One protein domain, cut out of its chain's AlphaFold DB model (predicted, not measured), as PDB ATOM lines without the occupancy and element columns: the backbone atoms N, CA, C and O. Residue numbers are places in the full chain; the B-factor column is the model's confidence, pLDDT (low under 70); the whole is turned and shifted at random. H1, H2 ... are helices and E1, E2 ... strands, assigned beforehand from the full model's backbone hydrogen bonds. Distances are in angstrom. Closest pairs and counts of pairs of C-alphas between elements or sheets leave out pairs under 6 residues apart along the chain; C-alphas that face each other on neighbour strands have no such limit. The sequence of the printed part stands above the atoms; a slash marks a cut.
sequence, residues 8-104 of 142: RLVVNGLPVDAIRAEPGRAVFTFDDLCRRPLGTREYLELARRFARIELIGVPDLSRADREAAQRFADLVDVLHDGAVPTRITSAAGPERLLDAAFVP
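AT A GLANCE: This is residues 8 to 104 of the 142 residues of the protein "Cell division protein ZapE" of Agromyces sp. G127AT (UniProt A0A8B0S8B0). A four-stranded sheet, E3 to E6, makes one wall of a small body, and H2 and H3 pack together across from it, while short H1, directly after E4, lies beside the strands and packs on H3. From the sheet's E3 edge the hairpin of E1 and E2 folds back toward H2, while short H4 and the last residues lie at the opposite end of the long axis. The 97 printed residues run in the order E1, E2, E3, E4, H1, H2, E5, H3, E6, H4, with four named helices and six named strands, a mixed class of helices and strands. The larger sheet, ordered E3, E4, E5, E6, is mixed, and E1 and E2 are antiparallel. The whole is compact, with a radius of gyration of the C-alphas of 12.5 A and spans of 34 by 23 by 23 A.

IN THESE COORDINATES: In the larger sheet, E3 is residues 20 to 22, 6.6 A long; E4 is 25 to 29, 13.9 A; E5 is 52 to 58, 17.2 A; and E6 is 86 to 90, 12.9 A. E5 begins at C-alpha 52, (33.782, -47.055, 258.049). H1 is residues 30 to 34, 5.5 A; H2 is 40 to 49, 14.2 A; and H3 is 66 to 81, 22.5 A. E1, residues 8 to 11, 9.7 A, begins at C-alpha 8, (20.681, -42.214, 268.280), and E2 is 14 to 18, 12.8 A. H4, residues 94 to 97, 5.0 A, ends at C-alpha 97, (21.446, -53.275, 242.835).

HOW THE PARTS SIT: E4 and E5 are parallel at 15 degrees, with N 28 and O 54 2.9 A apart, within hydrogen-bond range. E5 and E6 are parallel at 10 degrees, with N 55 and O 87 at 2.8 A. E3 and E4 form an antiparallel hairpin, with N 22 and O 25 at 2.8 A. Two strand-helix-strand units, each two parallel neighbour strands with helix between, are E4, H1 H2, E5 and E5, H3, E6; both crossovers are right-handed. H1 is on the sheet at a height of 5.8 A, over none of its strands. H2, with residues 46 to 49, and H3, with residues 69 to 80, only graze the sheet. H2 and H3 touch, H3 with residues 74 to 79 alone, at a steep tilt of 42 degrees, the same way; their closest C-alphas, of Tyr 43 and Leu 75, are 6.0 A apart. H1 touches H3 residues 67 to 72 alone, with the C-alphas of Cys 34 and Ala 68 closest at 4.7 A. E2 runs on into E3 at 97 degrees. The hairpin E1 and E2 has N 9 and O 16 at 2.8 A, and the closest C-alphas of E1 and H2, of Val 11 and Glu 42, are 5.9 A apart. H4 and H3 are apart. Every O i to N i+4 pair is within hydrogen-bond range in H1, H2 and H3; H4 is too short for one.

THE WHOLE: The two C-alphas farthest apart, of Pro 23 and Ala 101, are 36.9 A apart. The printed part has no cut and no long link. Mean pLDDT of the printed part is 85.3, and residues 93 to 104 are under 70.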
ATOM      1  N   ARG A   8      21.314 -43.331 268.979       93.25
ATOM      2  CA  ARG A   8      20.681 -42.214 268.280       93.25
ATOM      3  C   ARG A   8      21.687 -41.087 268.111       93.25
ATOM      4  O   ARG A   8      22.184 -40.532 269.088       93.25
ATOM      5  N   LEU A   9      22.007 -40.774 266.866       92.75
ATOM      6  CA  LEU A   9      22.944 -39.729 266.486       92.75
ATOM      7  C   LEU A   9      22.178 -38.454 266.142       92.75
ATOM      8  O   LEU A   9      21.049 -38.508 265.669       92.75
ATOM      9  N   VAL A  10      22.814 -37.303 266.338       93.88
ATOM     10  CA  VAL A  10      22.364 -36.036 265.752       93.88
ATOM     11  C   VAL A  10      23.354 -35.672 264.652       93.88
ATOM     12  O   VAL A  10      24.557 -35.592 264.912       93.88
ATOM     13  N   VAL A  11      22.849 -35.496 263.434       93.06
ATOM     14  CA  VAL A  11      23.611 -35.194 262.217       93.06
ATOM     15  C   VAL A  11      23.003 -33.938 261.612       93.06
ATOM     16  O   VAL A  11      21.844 -33.952 261.214       93.06
ATOM     17  N   ASN A  12      23.743 -32.825 261.618       92.06
ATOM     18  CA  ASN A  12      23.240 -31.506 261.198       92.06
ATOM     19  C   ASN A  12      21.883 -31.120 261.827       92.06
ATOM     20  O   ASN A  12      21.033 -30.509 261.186       92.06
ATOM     21  N   GLY A  13      21.661 -31.491 263.092       90.19
ATOM     22  CA  GLY A  13      20.405 -31.227 263.805       90.19
ATOM     23  C   GLY A  13      19.282 -32.235 263.534       90.19
ATOM     24  O   GLY A  13      18.255 -32.178 264.208       90.19
ATOM     25  N   LEU A  14      19.473 -33.191 262.621       90.38
ATOM     26  CA  LEU A  14      18.524 -34.270 262.365       90.38
ATOM     27  C   LEU A  14      18.886 -35.525 263.172       90.38
ATOM     28  O   LEU A  14      20.052 -35.927 263.199       90.38
ATOM     29  N   PRO A  15      17.910 -36.172 263.834       92.88
ATOM     30  CA  PRO A  15      18.159 -37.438 264.501       92.88
ATOM     31  C   PRO A  15      18.349 -38.546 263.459       92.88
ATOM     32  O   PRO A  15      17.529 -38.659 262.554       92.88
ATOM     33  N   VAL A  16      19.365 -39.389 263.617       94.62
ATOM     34  CA  VAL A  16      19.624 -40.573 262.784       94.62
ATOM     35  C   VAL A  16      19.846 -41.764 263.701       94.62
ATOM     36  O   VAL A  16      20.682 -41.710 264.604       94.62
ATOM     37  N   ASP A  17      19.090 -42.831 263.486       95.25
ATOM     38  CA  ASP A  17      19.175 -44.036 264.298       95.25
ATOM     39  C   ASP A  17      20.220 -44.981 263.691       95.25
ATOM     40  O   ASP A  17      20.264 -45.203 262.485       95.25
ATOM     41  N   ALA A  18      21.123 -45.476 264.532       94.62
ATOM     42  CA  ALA A  18      22.170 -46.413 264.165       94.62
ATOM     43  C   ALA A  18      21.968 -47.709 264.947       94.62
ATOM     44  O   ALA A  18      21.834 -47.697 266.174       94.62
ATOM     45  N   ILE A  19      22.049 -48.845 264.257       94.50
ATOM     46  CA  ILE A  19      22.103 -50.159 264.913       94.50
ATOM     47  C   ILE A  19      23.329 -50.235 265.818       94.50
ATOM     48  O   ILE A  19      23.302 -50.858 266.876       94.50
ATOM     49  N   ARG A  20      24.420 -49.600 265.386       93.25
ATOM     50  CA  ARG A  20      25.663 -49.524 266.138       93.25
ATOM     51  C   ARG A  20      26.406 -48.259 265.761       93.25
ATOM     52  O   ARG A  20      26.567 -47.972 264.578       93.25
ATOM     53  N   ALA A  21      26.931 -47.565 266.759       93.31
ATOM     54  CA  ALA A  21      27.877 -46.480 266.553       93.31
ATOM     55  C   ALA A  21      29.049 -46.633 267.526       93.31
ATOM     56  O   ALA A  21      28.874 -46.640 268.742       93.31
ATOM     57  N   GLU A  22      30.248 -46.766 266.974       91.69
ATOM     58  CA  GLU A  22      31.510 -46.906 267.693       91.69
ATOM     59  C   GLU A  22      32.523 -45.891 267.151       91.69
ATOM     60  O   GLU A  22      32.334 -45.353 266.053       91.69
ATOM     61  N   PRO A  23      33.622 -45.620 267.878       88.31
ATOM     62  CA  PRO A  23      34.700 -44.796 267.349       88.31
ATOM     63  C   PRO A  23      35.177 -45.325 265.989       88.31
ATOM     64  O   PRO A  23      35.677 -46.442 265.880       88.31
ATOM     65  N   GLY A  24      34.979 -44.523 264.943       88.81
ATOM     66  CA  GLY A  24      35.414 -44.836 263.584       88.81
ATOM     67  C   GLY A  24      34.540 -45.820 262.798       88.81
ATOM     68  O   GLY A  24      34.819 -46.011 261.618       88.81
ATOM     69  N   ARG A  25      33.483 -46.413 263.370       93.88
ATOM     70  CA  ARG A  25      32.580 -47.312 262.628       93.88
ATOM     71  C   ARG A  25      31.120 -47.135 263.024       93.88
ATOM     72  O   ARG A  25      30.798 -47.126 264.208       93.88
ATOM     73  N   ALA A  26      30.232 -47.121 262.036       95.38
ATOM     74  CA  ALA A  26      28.792 -47.170 262.268       95.38
ATOM     75  C   ALA A  26      28.080 -48.182 261.363       95.38
ATOM     76  O   ALA A  26      28.556 -48.508 260.276       95.38
ATOM     77  N   VAL A  27      26.947 -48.685 261.852       95.56
ATOM     78  CA  VAL A  27      26.047 -49.597 261.141       95.56
ATOM     79  C   VAL A  27      24.654 -48.980 261.120       95.56
ATOM     80  O   VAL A  27      24.108 -48.662 262.180       95.56
ATOM     81  N   PHE A  28      24.079 -48.860 259.929       96.25
ATOM     82  CA  PHE A  28      22.757 -48.285 259.690       96.25
ATOM     83  C   PHE A  28      21.884 -49.238 258.878       96.25
ATOM     84  O   PHE A  28      22.398 -50.085 258.139       96.25
ATOM     85  N   THR A  29      20.564 -49.080 258.976       95.50
ATOM     86  CA  THR A  29      19.649 -49.687 258.004       95.50
ATOM     87  C   THR A  29      19.444 -48.774 256.797       95.50
ATOM     88  O   THR A  29      19.646 -47.560 256.874       95.50
ATOM     89  N   PHE A  30      19.004 -49.356 255.680       93.69
ATOM     90  CA  PHE A  30      18.509 -48.588 254.536       93.69
ATOM     91  C   PHE A  30      17.394 -47.618 254.939       93.69
ATOM     92  O   PHE A  30      17.397 -46.469 254.510       93.69
ATOM     93  N   ASP A  31      16.467 -48.050 255.790       94.50
ATOM     94  CA  ASP A  31      15.336 -47.221 256.198       94.50
ATOM     95  C   ASP A  31      15.792 -46.006 257.019       94.50
ATOM     96  O   ASP A  31      15.313 -44.897 256.784       94.50
ATOM     97  N   ASP A  32      16.783 -46.181 257.898       95.56
ATOM     98  CA  ASP A  32      17.324 -45.102 258.734       95.56
ATOM     99  C   ASP A  32      18.042 -44.010 257.936       95.56
ATOM    100  O   ASP A  32      18.080 -42.862 258.379       95.56
ATOM    101  N   LEU A  33      18.617 -44.343 256.776       94.69
ATOM    102  CA  LEU A  33      19.328 -43.365 255.949       94.69
ATOM    103  C   LEU A  33      18.500 -42.884 254.758       94.69
ATOM    104  O   LEU A  33      18.421 -41.686 254.511       94.69
ATOM    105  N   CYS A  34      17.851 -43.794 254.037       93.31
ATOM    106  CA  CYS A  34      17.264 -43.517 252.728       93.31
ATOM    107  C   CYS A  34      15.750 -43.256 252.775       93.31
ATOM    108  O   CYS A  34      15.233 -42.551 251.909       93.31
ATOM    109  N   ARG A  35      15.018 -43.744 253.789       92.19
ATOM    110  CA  ARG A  35      13.578 -43.430 253.963       92.19
ATOM    111  C   ARG A  35      13.308 -42.221 254.855       92.19
ATOM    112  O   ARG A  35      12.159 -41.875 255.122       92.19
ATOM    113  N   ARG A  36      14.367 -41.556 255.305       91.25
ATOM    114  CA  ARG A  36      14.302 -40.338 256.109       91.25
ATOM    115  C   ARG A  36      14.648 -39.124 255.250       91.25
ATOM    116  O   ARG A  36      15.319 -39.278 254.231       91.25
ATOM    117  N   PRO A  37      14.219 -37.910 255.641       88.75
ATOM    118  CA  PRO A  37      14.520 -36.684 254.906       88.75
ATOM    119  C   PRO A  37      15.971 -36.224 255.148       88.75
ATOM    120  O   PRO A  37      16.206 -35.097 255.574       88.75
ATOM    121  N   LEU A  38      16.941 -37.115 254.928       92.19
ATOM    122  CA  LEU A  38      18.367 -36.806 254.943       92.19
ATOM    123  C   LEU A  38      18.805 -36.400 253.535       92.19
ATOM    124  O   LEU A  38      18.345 -36.974 252.544       92.19
ATOM    125  N   GLY A  39      19.684 -35.407 253.447       88.69
ATOM    126  CA  GLY A  39      20.290 -34.976 252.195       88.69
ATOM    127  C   GLY A  39      21.796 -35.215 252.163       88.69
ATOM    128  O   GLY A  39      22.416 -35.691 253.115       88.69
ATOM    129  N   THR A  40      22.415 -34.796 251.061       91.00
ATOM    130  CA  THR A  40      23.864 -34.892 250.828       91.00
ATOM    131  C   THR A  40      24.693 -34.318 251.983       91.00
ATOM    132  O   THR A  40      25.742 -34.856 252.324       91.00
ATOM    133  N   ARG A  41      24.227 -33.234 252.621       95.25
ATOM    134  CA  ARG A  41      24.931 -32.587 253.742       95.25
ATOM    135  C   ARG A  41      25.038 -33.503 254.958       95.25
ATOM    136  O   ARG A  41      26.067 -33.494 255.630       95.25
ATOM    137  N   GLU A  42      24.004 -34.287 255.234       96.75
ATOM    138  CA  GLU A  42      23.976 -35.224 256.356       96.75
ATOM    139  C   GLU A  42      24.858 -36.435 256.060       96.75
ATOM    140  O   GLU A  42      25.610 -36.876 256.927       96.75
ATOM    141  N   TYR A  43      24.845 -36.926 254.821       96.00
ATOM    142  CA  TYR A  43      25.737 -38.008 254.405       96.00
ATOM    143  C   TYR A  43      27.209 -37.599 254.462       96.00
ATOM    144  O   TYR A  43      28.036 -38.381 254.923       96.00
ATOM    145  N   LEU A  44      27.542 -36.363 254.075       96.00
ATOM    146  CA  LEU A  44      28.903 -35.833 254.200       96.00
ATOM    147  C   LEU A  44      29.349 -35.769 255.662       96.00
ATOM    148  O   LEU A  44      30.497 -36.082 255.974       96.00
ATOM    149  N   GLU A  45      28.451 -35.381 256.565       96.75
ATOM    150  CA  GLU A  45      28.745 -35.363 257.996       96.75
ATOM    151  C   GLU A  45      28.948 -36.782 258.548       96.75
ATOM    152  O   GLU A  45      29.900 -37.028 259.287       96.75
ATOM    153  N   LEU A  46      28.127 -37.751 258.132       95.44
ATOM    154  CA  LEU A  46      28.328 -39.162 258.474       95.44
ATOM    155  C   LEU A  46      29.675 -39.693 257.960       95.44
ATOM    156  O   LEU A  46      30.400 -40.339 258.718       95.44
ATOM    157  N   ALA A  47      30.033 -39.377 256.714       94.31
ATOM    158  CA  ALA A  47      31.297 -39.762 256.090       94.31
ATOM    159  C   ALA A  47      32.519 -39.165 256.808       94.31
ATOM    160  O   ALA A  47      33.552 -39.815 256.926       94.31
ATOM    161  N   ARG A  48      32.403 -37.941 257.340       95.25
ATOM    162  CA  ARG A  48      33.453 -37.315 258.163       95.25
ATOM    163  C   ARG A  48      33.544 -37.925 259.555       95.25
ATOM    164  O   ARG A  48      34.633 -38.047 260.108       95.25
ATOM    165  N   ARG A  49      32.398 -38.279 260.137       95.06
ATOM    166  CA  ARG A  49      32.302 -38.784 261.509       95.06
ATOM    167  C   ARG A  49      32.788 -40.224 261.649       95.06
ATOM    168  O   ARG A  49      33.281 -40.593 262.716       95.06
ATOM    169  N   PHE A  50      32.638 -41.044 260.610       95.25
ATOM    170  CA  PHE A  50      32.957 -42.469 260.661       95.25
ATOM    171  C   PHE A  50      33.948 -42.870 259.571       95.25
ATOM    172  O   PHE A  50      33.702 -42.690 258.387       95.25
ATOM    173  N   ALA A  51      35.037 -43.523 259.981       91.88
ATOM    174  CA  ALA A  51      36.043 -44.078 259.076       91.88
ATOM    175  C   ALA A  51      35.573 -45.349 258.342       91.88
ATOM    176  O   ALA A  51      36.269 -45.840 257.460       91.88
ATOM    177  N   ARG A  52      34.434 -45.931 258.728       91.56
ATOM    178  CA  ARG A  52      33.782 -47.055 258.049       91.56
ATOM    179  C   ARG A  52      32.282 -47.007 258.282       91.56
ATOM    180  O   ARG A  52      31.839 -46.856 259.423       91.56
ATOM    181  N   ILE A  53      31.513 -47.244 257.228       93.81
ATOM    182  CA  ILE A  53      30.056 -47.342 257.305       93.81
ATOM    183  C   ILE A  53      29.602 -48.709 256.789       93.81
ATOM    184  O   ILE A  53      30.118 -49.240 255.809       93.81
ATOM    185  N   GLU A  54      28.651 -49.320 257.483       92.81
ATOM    186  CA  GLU A  54      27.967 -50.523 257.023       92.81
ATOM    187  C   GLU A  54      26.475 -50.242 256.901       92.81
ATOM    188  O   GLU A  54      25.857 -49.712 257.824       92.81
ATOM    189  N   LEU A  55      25.918 -50.590 255.748       93.31
ATOM    190  CA  LEU A  55      24.518 -50.401 255.423       93.31
ATOM    191  C   LEU A  55      23.867 -51.763 255.228       93.31
ATOM    192  O   LEU A  55      24.270 -52.532 254.354       93.31
ATOM    193  N   ILE A  56      22.857 -52.062 256.036       92.06
ATOM    194  CA  ILE A  56      22.165 -53.349 255.999       92.06
ATOM    195  C   ILE A  56      20.692 -53.194 255.638       92.06
ATOM    196  O   ILE A  56      20.099 -52.125 255.783       92.06
ATOM    197  N   GLY A  57      20.089 -54.294 255.188       90.00
ATOM    198  CA  GLY A  57      18.666 -54.326 254.859       90.00
ATOM    199  C   GLY A  57      18.324 -53.534 253.600       90.00
ATOM    200  O   GLY A  57      17.206 -53.045 253.487       90.00
ATOM    201  N   VAL A  58      19.268 -53.387 252.664       89.62
ATOM    202  CA  VAL A  58      18.991 -52.720 251.387       89.62
ATOM    203  C   VAL A  58      18.035 -53.599 250.571       89.62
ATOM    204  O   VAL A  58      18.382 -54.748 250.266       89.62
ATOM    205  N   PRO A  59      16.828 -53.114 250.230       87.62
ATOM    206  CA  PRO A  59      15.880 -53.891 249.444       87.62
ATOM    207  C   PRO A  59      16.351 -54.017 247.990       87.62
ATOM    208  O   PRO A  59      17.350 -53.428 247.578       87.62
ATOM    209  N   ASP A  60      15.597 -54.763 247.188       84.25
ATOM    210  CA  ASP A  60      15.656 -54.603 245.735       84.25
ATOM    211  C   ASP A  60      15.227 -53.165 245.392       84.25
ATOM    212  O   ASP A  60      14.088 -52.776 245.676       84.25
ATOM    213  N   LEU A  61      16.136 -52.362 244.825       81.38
ATOM    214  CA  LEU A  61      15.884 -50.945 244.544       81.38
ATOM    215  C   LEU A  61      14.757 -50.741 243.524       81.38
ATOM    216  O   LEU A  61      14.100 -49.704 243.568       81.38
ATOM    217  N   SER A  62      14.445 -51.743 242.690       75.62
ATOM    218  CA  SER A  62      13.274 -51.700 241.801       75.62
ATOM    219  C   SER A  62      11.938 -51.667 242.555       75.62
ATOM    220  O   SER A  62      10.907 -51.293 241.994       75.62
ATOM    221  N   ARG A  63      11.950 -52.061 243.834       82.38
ATOM    222  CA  ARG A  63      10.797 -52.058 244.745       82.38
ATOM    223  C   ARG A  63      10.853 -50.924 245.769       82.38
ATOM    224  O   ARG A  63       9.925 -50.797 246.567       82.38
ATOM    225  N   ALA A  64      11.932 -50.146 245.790       83.00
ATOM    226  CA  ALA A  64      12.034 -48.967 246.637       83.00
ATOM    227  C   ALA A  64      11.260 -47.798 246.014       83.00
ATOM    228  O   ALA A  64      11.091 -47.715 244.795       83.00
ATOM    229  N   ASP A  65      10.789 -46.875 246.849       86.50
ATOM    230  CA  ASP A  65      10.264 -45.612 246.352       86.50
ATOM    231  C   ASP A  65      11.384 -44.797 245.678       86.50
ATOM    232  O   ASP A  65      12.565 -44.906 246.018       86.50
ATOM    233  N   ARG A  66      11.005 -43.977 244.688       85.44
ATOM    234  CA  ARG A  66      11.957 -43.212 243.869       85.44
ATOM    235  C   ARG A  66      12.858 -42.316 244.718       85.44
ATOM    236  O   ARG A  66      14.028 -42.156 244.387       85.44
ATOM    237  N   GLU A  67      12.321 -41.720 245.779       86.81
ATOM    238  CA  GLU A  67      13.093 -40.830 246.643       86.81
ATOM    239  C   GLU A  67      14.135 -41.595 247.454       86.81
ATOM    240  O   GLU A  67      15.281 -41.164 247.522       86.81
ATOM    241  N   ALA A  68      13.778 -42.742 248.031       90.19
ATOM    242  CA  ALA A  68      14.716 -43.579 248.762       90.19
ATOM    243  C   ALA A  68      15.802 -44.157 247.847       90.19
ATOM    244  O   ALA A  68      16.968 -44.184 248.236       90.19
ATOM    245  N   ALA A  69      15.453 -44.557 246.621       87.19
ATOM    246  CA  ALA A  69      16.430 -44.993 245.622       87.19
ATOM    247  C   ALA A  69      17.404 -43.861 245.243       87.19
ATOM    248  O   ALA A  69      18.615 -44.076 245.196       87.19
ATOM    249  N   GLN A  70      16.894 -42.641 245.055       85.56
ATOM    250  CA  GLN A  70      17.718 -41.459 244.801       85.56
ATOM    251  C   GLN A  70      18.646 -41.149 245.982       85.56
ATOM    252  O   GLN A  70      19.848 -40.988 245.800       85.56
ATOM    253  N   ARG A  71      18.113 -41.134 247.208       91.38
ATOM    254  CA  ARG A  71      18.897 -40.904 248.429       91.38
ATOM    255  C   ARG A  71      19.972 -41.967 248.638       91.38
ATOM    256  O   ARG A  71      21.034 -41.655 249.163       91.38
ATOM    257  N   PHE A  72      19.705 -43.210 248.243       90.69
ATOM    258  CA  PHE A  72      20.702 -44.275 248.255       90.69
ATOM    259  C   PHE A  72      21.831 -44.009 247.258       90.69
ATOM    260  O   PHE A  72      22.993 -44.148 247.632       90.69
ATOM    261  N   ALA A  73      21.514 -43.576 246.034       86.38
ATOM    262  CA  ALA A  73      22.530 -43.168 245.063       86.38
ATOM    263  C   ALA A  73      23.386 -42.010 245.608       86.38
ATOM    264  O   ALA A  73      24.609 -42.127 245.646       86.38
ATOM    265  N   ASP A  74      22.752 -40.964 246.149       88.25
ATOM    266  CA  ASP A  74      23.451 -39.814 246.740       88.25
ATOM    267  C   ASP A  74      24.363 -40.228 247.911       88.25
ATOM    268  O   ASP A  74      25.475 -39.720 248.057       88.25
ATOM    269  N   LEU A  75      23.903 -41.155 248.761       92.31
ATOM    270  CA  LEU A  75      24.699 -41.712 249.855       92.31
ATOM    271  C   LEU A  75      25.927 -42.458 249.321       92.31
ATOM    272  O   LEU A  75      27.030 -42.243 249.818       92.31
ATOM    273  N   VAL A  76      25.748 -43.332 248.328       87.75
ATOM    274  CA  VAL A  76      26.845 -44.109 247.732       87.75
ATOM    275  C   VAL A  76      27.876 -43.186 247.087       87.75
ATOM    276  O   VAL A  76      29.067 -43.375 247.328       87.75
ATOM    277  N   ASP A  77      27.433 -42.165 246.352       86.19
ATOM    278  CA  ASP A  77      28.316 -41.172 245.734       86.19
ATOM    279  C   ASP A  77      29.146 -40.434 246.795       86.19
ATOM    280  O   ASP A  77      30.369 -40.357 246.688       86.19
ATOM    281  N   VAL A  78      28.513 -39.972 247.879       89.88
ATOM    282  CA  VAL A  78      29.212 -39.294 248.984       89.88
ATOM    283  C   VAL A  78      30.249 -40.197 249.656       89.88
ATOM    284  O   VAL A  78      31.359 -39.750 249.952       89.88
ATOM    285  N   LEU A  79      29.905 -41.459 249.924       86.56
ATOM    286  CA  LEU A  79      30.820 -42.402 250.570       86.56
ATOM    287  C   LEU A  79      31.986 -42.778 249.653       86.56
ATOM    288  O   LEU A  79      33.117 -42.902 250.124       86.56
ATOM    289  N   HIS A  80      31.718 -42.924 248.356       84.12
ATOM    290  CA  HIS A  80      32.732 -43.189 247.347       84.12
ATOM    291  C   HIS A  80      33.706 -42.012 247.211       84.12
ATOM    292  O   HIS A  80      34.916 -42.201 247.336       84.12
ATOM    293  N   ASP A  81      33.193 -40.795 247.021       84.12
ATOM    294  CA  ASP A  81      34.012 -39.588 246.859       84.12
ATOM    295  C   ASP A  81      34.801 -39.250 248.130       84.12
ATOM    296  O   ASP A  81      35.935 -38.776 248.064       84.12
ATOM    297  N   GLY A  82      34.232 -39.548 249.301       81.88
ATOM    298  CA  GLY A  82      34.916 -39.452 250.590       81.88
ATOM    299  C   GLY A  82      35.920 -40.576 250.862       81.88
ATOM    300  O   GLY A  82      36.537 -40.573 251.927       81.88
ATOM    301  N   ALA A  83      36.070 -41.541 249.945       87.06
ATOM    302  CA  ALA A  83      36.877 -42.749 250.104       87.06
ATOM    303  C   ALA A  83      36.593 -43.497 251.423       87.06
ATOM    304  O   ALA A  83      37.502 -44.062 252.032       87.06
ATOM    305  N   VAL A  84      35.331 -43.500 251.872       86.56
ATOM    306  CA  VAL A  84      34.905 -44.154 253.113       86.56
ATOM    307  C   VAL A  84      34.656 -45.638 252.836       86.56
ATOM    308  O   VAL A  84      33.724 -45.980 252.101       86.56
ATOM    309  N   PRO A  85      35.433 -46.556 253.444       86.12
ATOM    310  CA  PRO A  85      35.178 -47.985 253.354       86.12
ATOM    311  C   PRO A  85      33.730 -48.310 253.718       86.12
ATOM    312  O   PRO A  85      33.290 -48.068 254.846       86.12
ATOM    313  N   THR A  86      33.008 -48.887 252.758       84.38
ATOM    314  CA  THR A  86      31.578 -49.154 252.892       84.38
ATOM    315  C   THR A  86      31.269 -50.618 252.613       84.38
ATOM    316  O   THR A  86      31.760 -51.195 251.644       84.38
ATOM    317  N   ARG A  87      30.451 -51.234 253.472       87.06
ATOM    318  CA  ARG A  87      29.869 -52.563 253.236       87.06
ATOM    319  C   ARG A  87      28.361 -52.424 253.086       87.06
ATOM    320  O   ARG A  87      27.726 -51.812 253.936       87.06
ATOM    321  N   ILE A  88      27.803 -53.026 252.039       86.88
ATOM    322  CA  ILE A  88      26.364 -53.027 251.773       86.88
ATOM    323  C   ILE A  88      25.852 -54.466 251.813       86.88
ATOM    324  O   ILE A  88      26.407 -55.346 251.156       86.88
ATOM    325  N   THR A  89      24.797 -54.707 252.585       83.94
ATOM    326  CA  THR A  89      24.072 -55.980 252.618       83.94
ATOM    327  C   THR A  89      22.688 -55.776 252.022       83.94
ATOM    328  O   THR A  89      21.850 -55.082 252.605       83.94
ATOM    329  N   SER A  90      22.457 -56.388 250.860       84.00
ATOM    330  CA  SER A  90      21.187 -56.332 250.139       84.00
ATOM    331  C   SER A  90      20.519 -57.702 250.065       84.00
ATOM    332  O   SER A  90      21.188 -58.735 250.074       84.00
ATOM    333  N   ALA A  91      19.189 -57.696 249.975       74.88
ATOM    334  CA  ALA A  91      18.396 -58.874 249.636       74.88
ATOM    335  C   ALA A  91      18.480 -59.249 248.139       74.88
ATOM    336  O   ALA A  91      18.054 -60.339 247.761       74.88
ATOM    337  N   ALA A  92      19.002 -58.357 247.290       71.75
ATOM    338  CA  ALA A  92      19.195 -58.570 245.861       71.75
ATOM    339  C   ALA A  92      20.681 -58.773 245.513       71.75
ATOM    340  O   ALA A  92      21.572 -58.281 246.208       71.75
ATOM    341  N   GLY A  93      20.944 -59.495 244.418       65.62
ATOM    342  CA  GLY A  93      22.290 -59.640 243.859       65.62
ATOM    343  C   GLY A  93      22.853 -58.307 243.338       65.62
ATOM    344  O   GLY A  93      22.077 -57.407 242.992       65.62
ATOM    345  N   PRO A  94      24.187 -58.152 243.276       63.00
ATOM    346  CA  PRO A  94      24.843 -56.890 242.924       63.00
ATOM    347  C   PRO A  94      24.432 -56.360 241.542       63.00
ATOM    348  O   PRO A  94      24.240 -55.159 241.381       63.00
ATOM    349  N   GLU A  95      24.205 -57.241 240.568       57.69
ATOM    350  CA  GLU A  95      23.710 -56.903 239.229       57.69
ATOM    351  C   GLU A  95      22.335 -56.214 239.223       57.69
ATOM    352  O   GLU A  95      22.070 -55.385 238.358       57.69
ATOM    353  N   ARG A  96      21.474 -56.507 240.205       57.91
ATOM    354  CA  ARG A  96      20.152 -55.873 240.354       57.91
ATOM    355  C   ARG A  96      20.192 -54.609 241.199       57.91
ATOM    356  O   ARG A  96      19.318 -53.758 241.079       57.91
ATOM    357  N   LEU A  97      21.211 -54.479 242.044       57.84
ATOM    358  CA  LEU A  97      21.446 -53.275 242.835       57.84
ATOM    359  C   LEU A  97      21.939 -52.105 241.964       57.84
ATOM    360  O   LEU A  97      21.765 -50.950 242.337       57.84
ATOM    361  N   LEU A  98      22.548 -52.414 240.815       50.81
ATOM    362  CA  LEU A  98      23.189 -51.469 239.893       50.81
ATOM    363  C   LEU A  98      22.357 -51.171 238.632       50.81
ATOM    364  O   LEU A  98      22.875 -50.563 237.693       50.81
ATOM    365  N   ASP A  99      21.092 -51.600 238.578       48.25
ATOM    366  CA  ASP A  99      20.283 -51.471 237.366       48.25
ATOM    367  C   ASP A  99      19.992 -49.987 237.054       48.25
ATOM    368  O   ASP A  99      19.322 -49.266 237.802       48.25
ATOM    369  N   ALA A 100      20.541 -49.515 235.930       41.59
ATOM    370  CA  ALA A 100      20.666 -48.101 235.564       41.59
ATOM    371  C   ALA A 100      19.320 -47.368 235.384       41.59
ATOM    372  O   ALA A 100      19.292 -46.141 235.330       41.59
ATOM    373  N   ALA A 101      18.199 -48.095 235.326       42.91
ATOM    374  CA  ALA A 101      16.847 -47.541 235.227       42.91
ATOM    375  C   ALA A 101      16.392 -46.761 236.482       42.91
ATOM    376  O   ALA A 101      15.447 -45.973 236.403       42.91
ATOM    377  N   PHE A 102      17.071 -46.950 237.619       44.94
ATOM    378  CA  PHE A 102      16.819 -46.233 238.878       44.94
ATOM    379  C   PHE A 102      17.955 -45.299 239.287       44.94
ATOM    380  O   PHE A 102      17.827 -44.568 240.269       44.94
ATOM    381  N   VAL A 103      19.042 -45.286 238.516       44.19
ATOM    382  CA  VAL A 103      20.158 -44.384 238.747       44.19
ATOM    383  C   VAL A 103      19.846 -43.070 238.012       44.19
ATOM    384  O   VAL A 103      19.630 -43.082 236.796       44.19
ATOM    385  N   PRO A 104      19.757 -41.925 238.710       42.50
ATOM    386  CA  PRO A 104      19.583 -40.620 238.074       42.50
ATOM    387  C   PRO A 104      20.675 -40.364 237.034       42.50
ATOM    388  O   PRO A 104      21.749 -40.958 237.063       42.50
TER     389      PRO A 104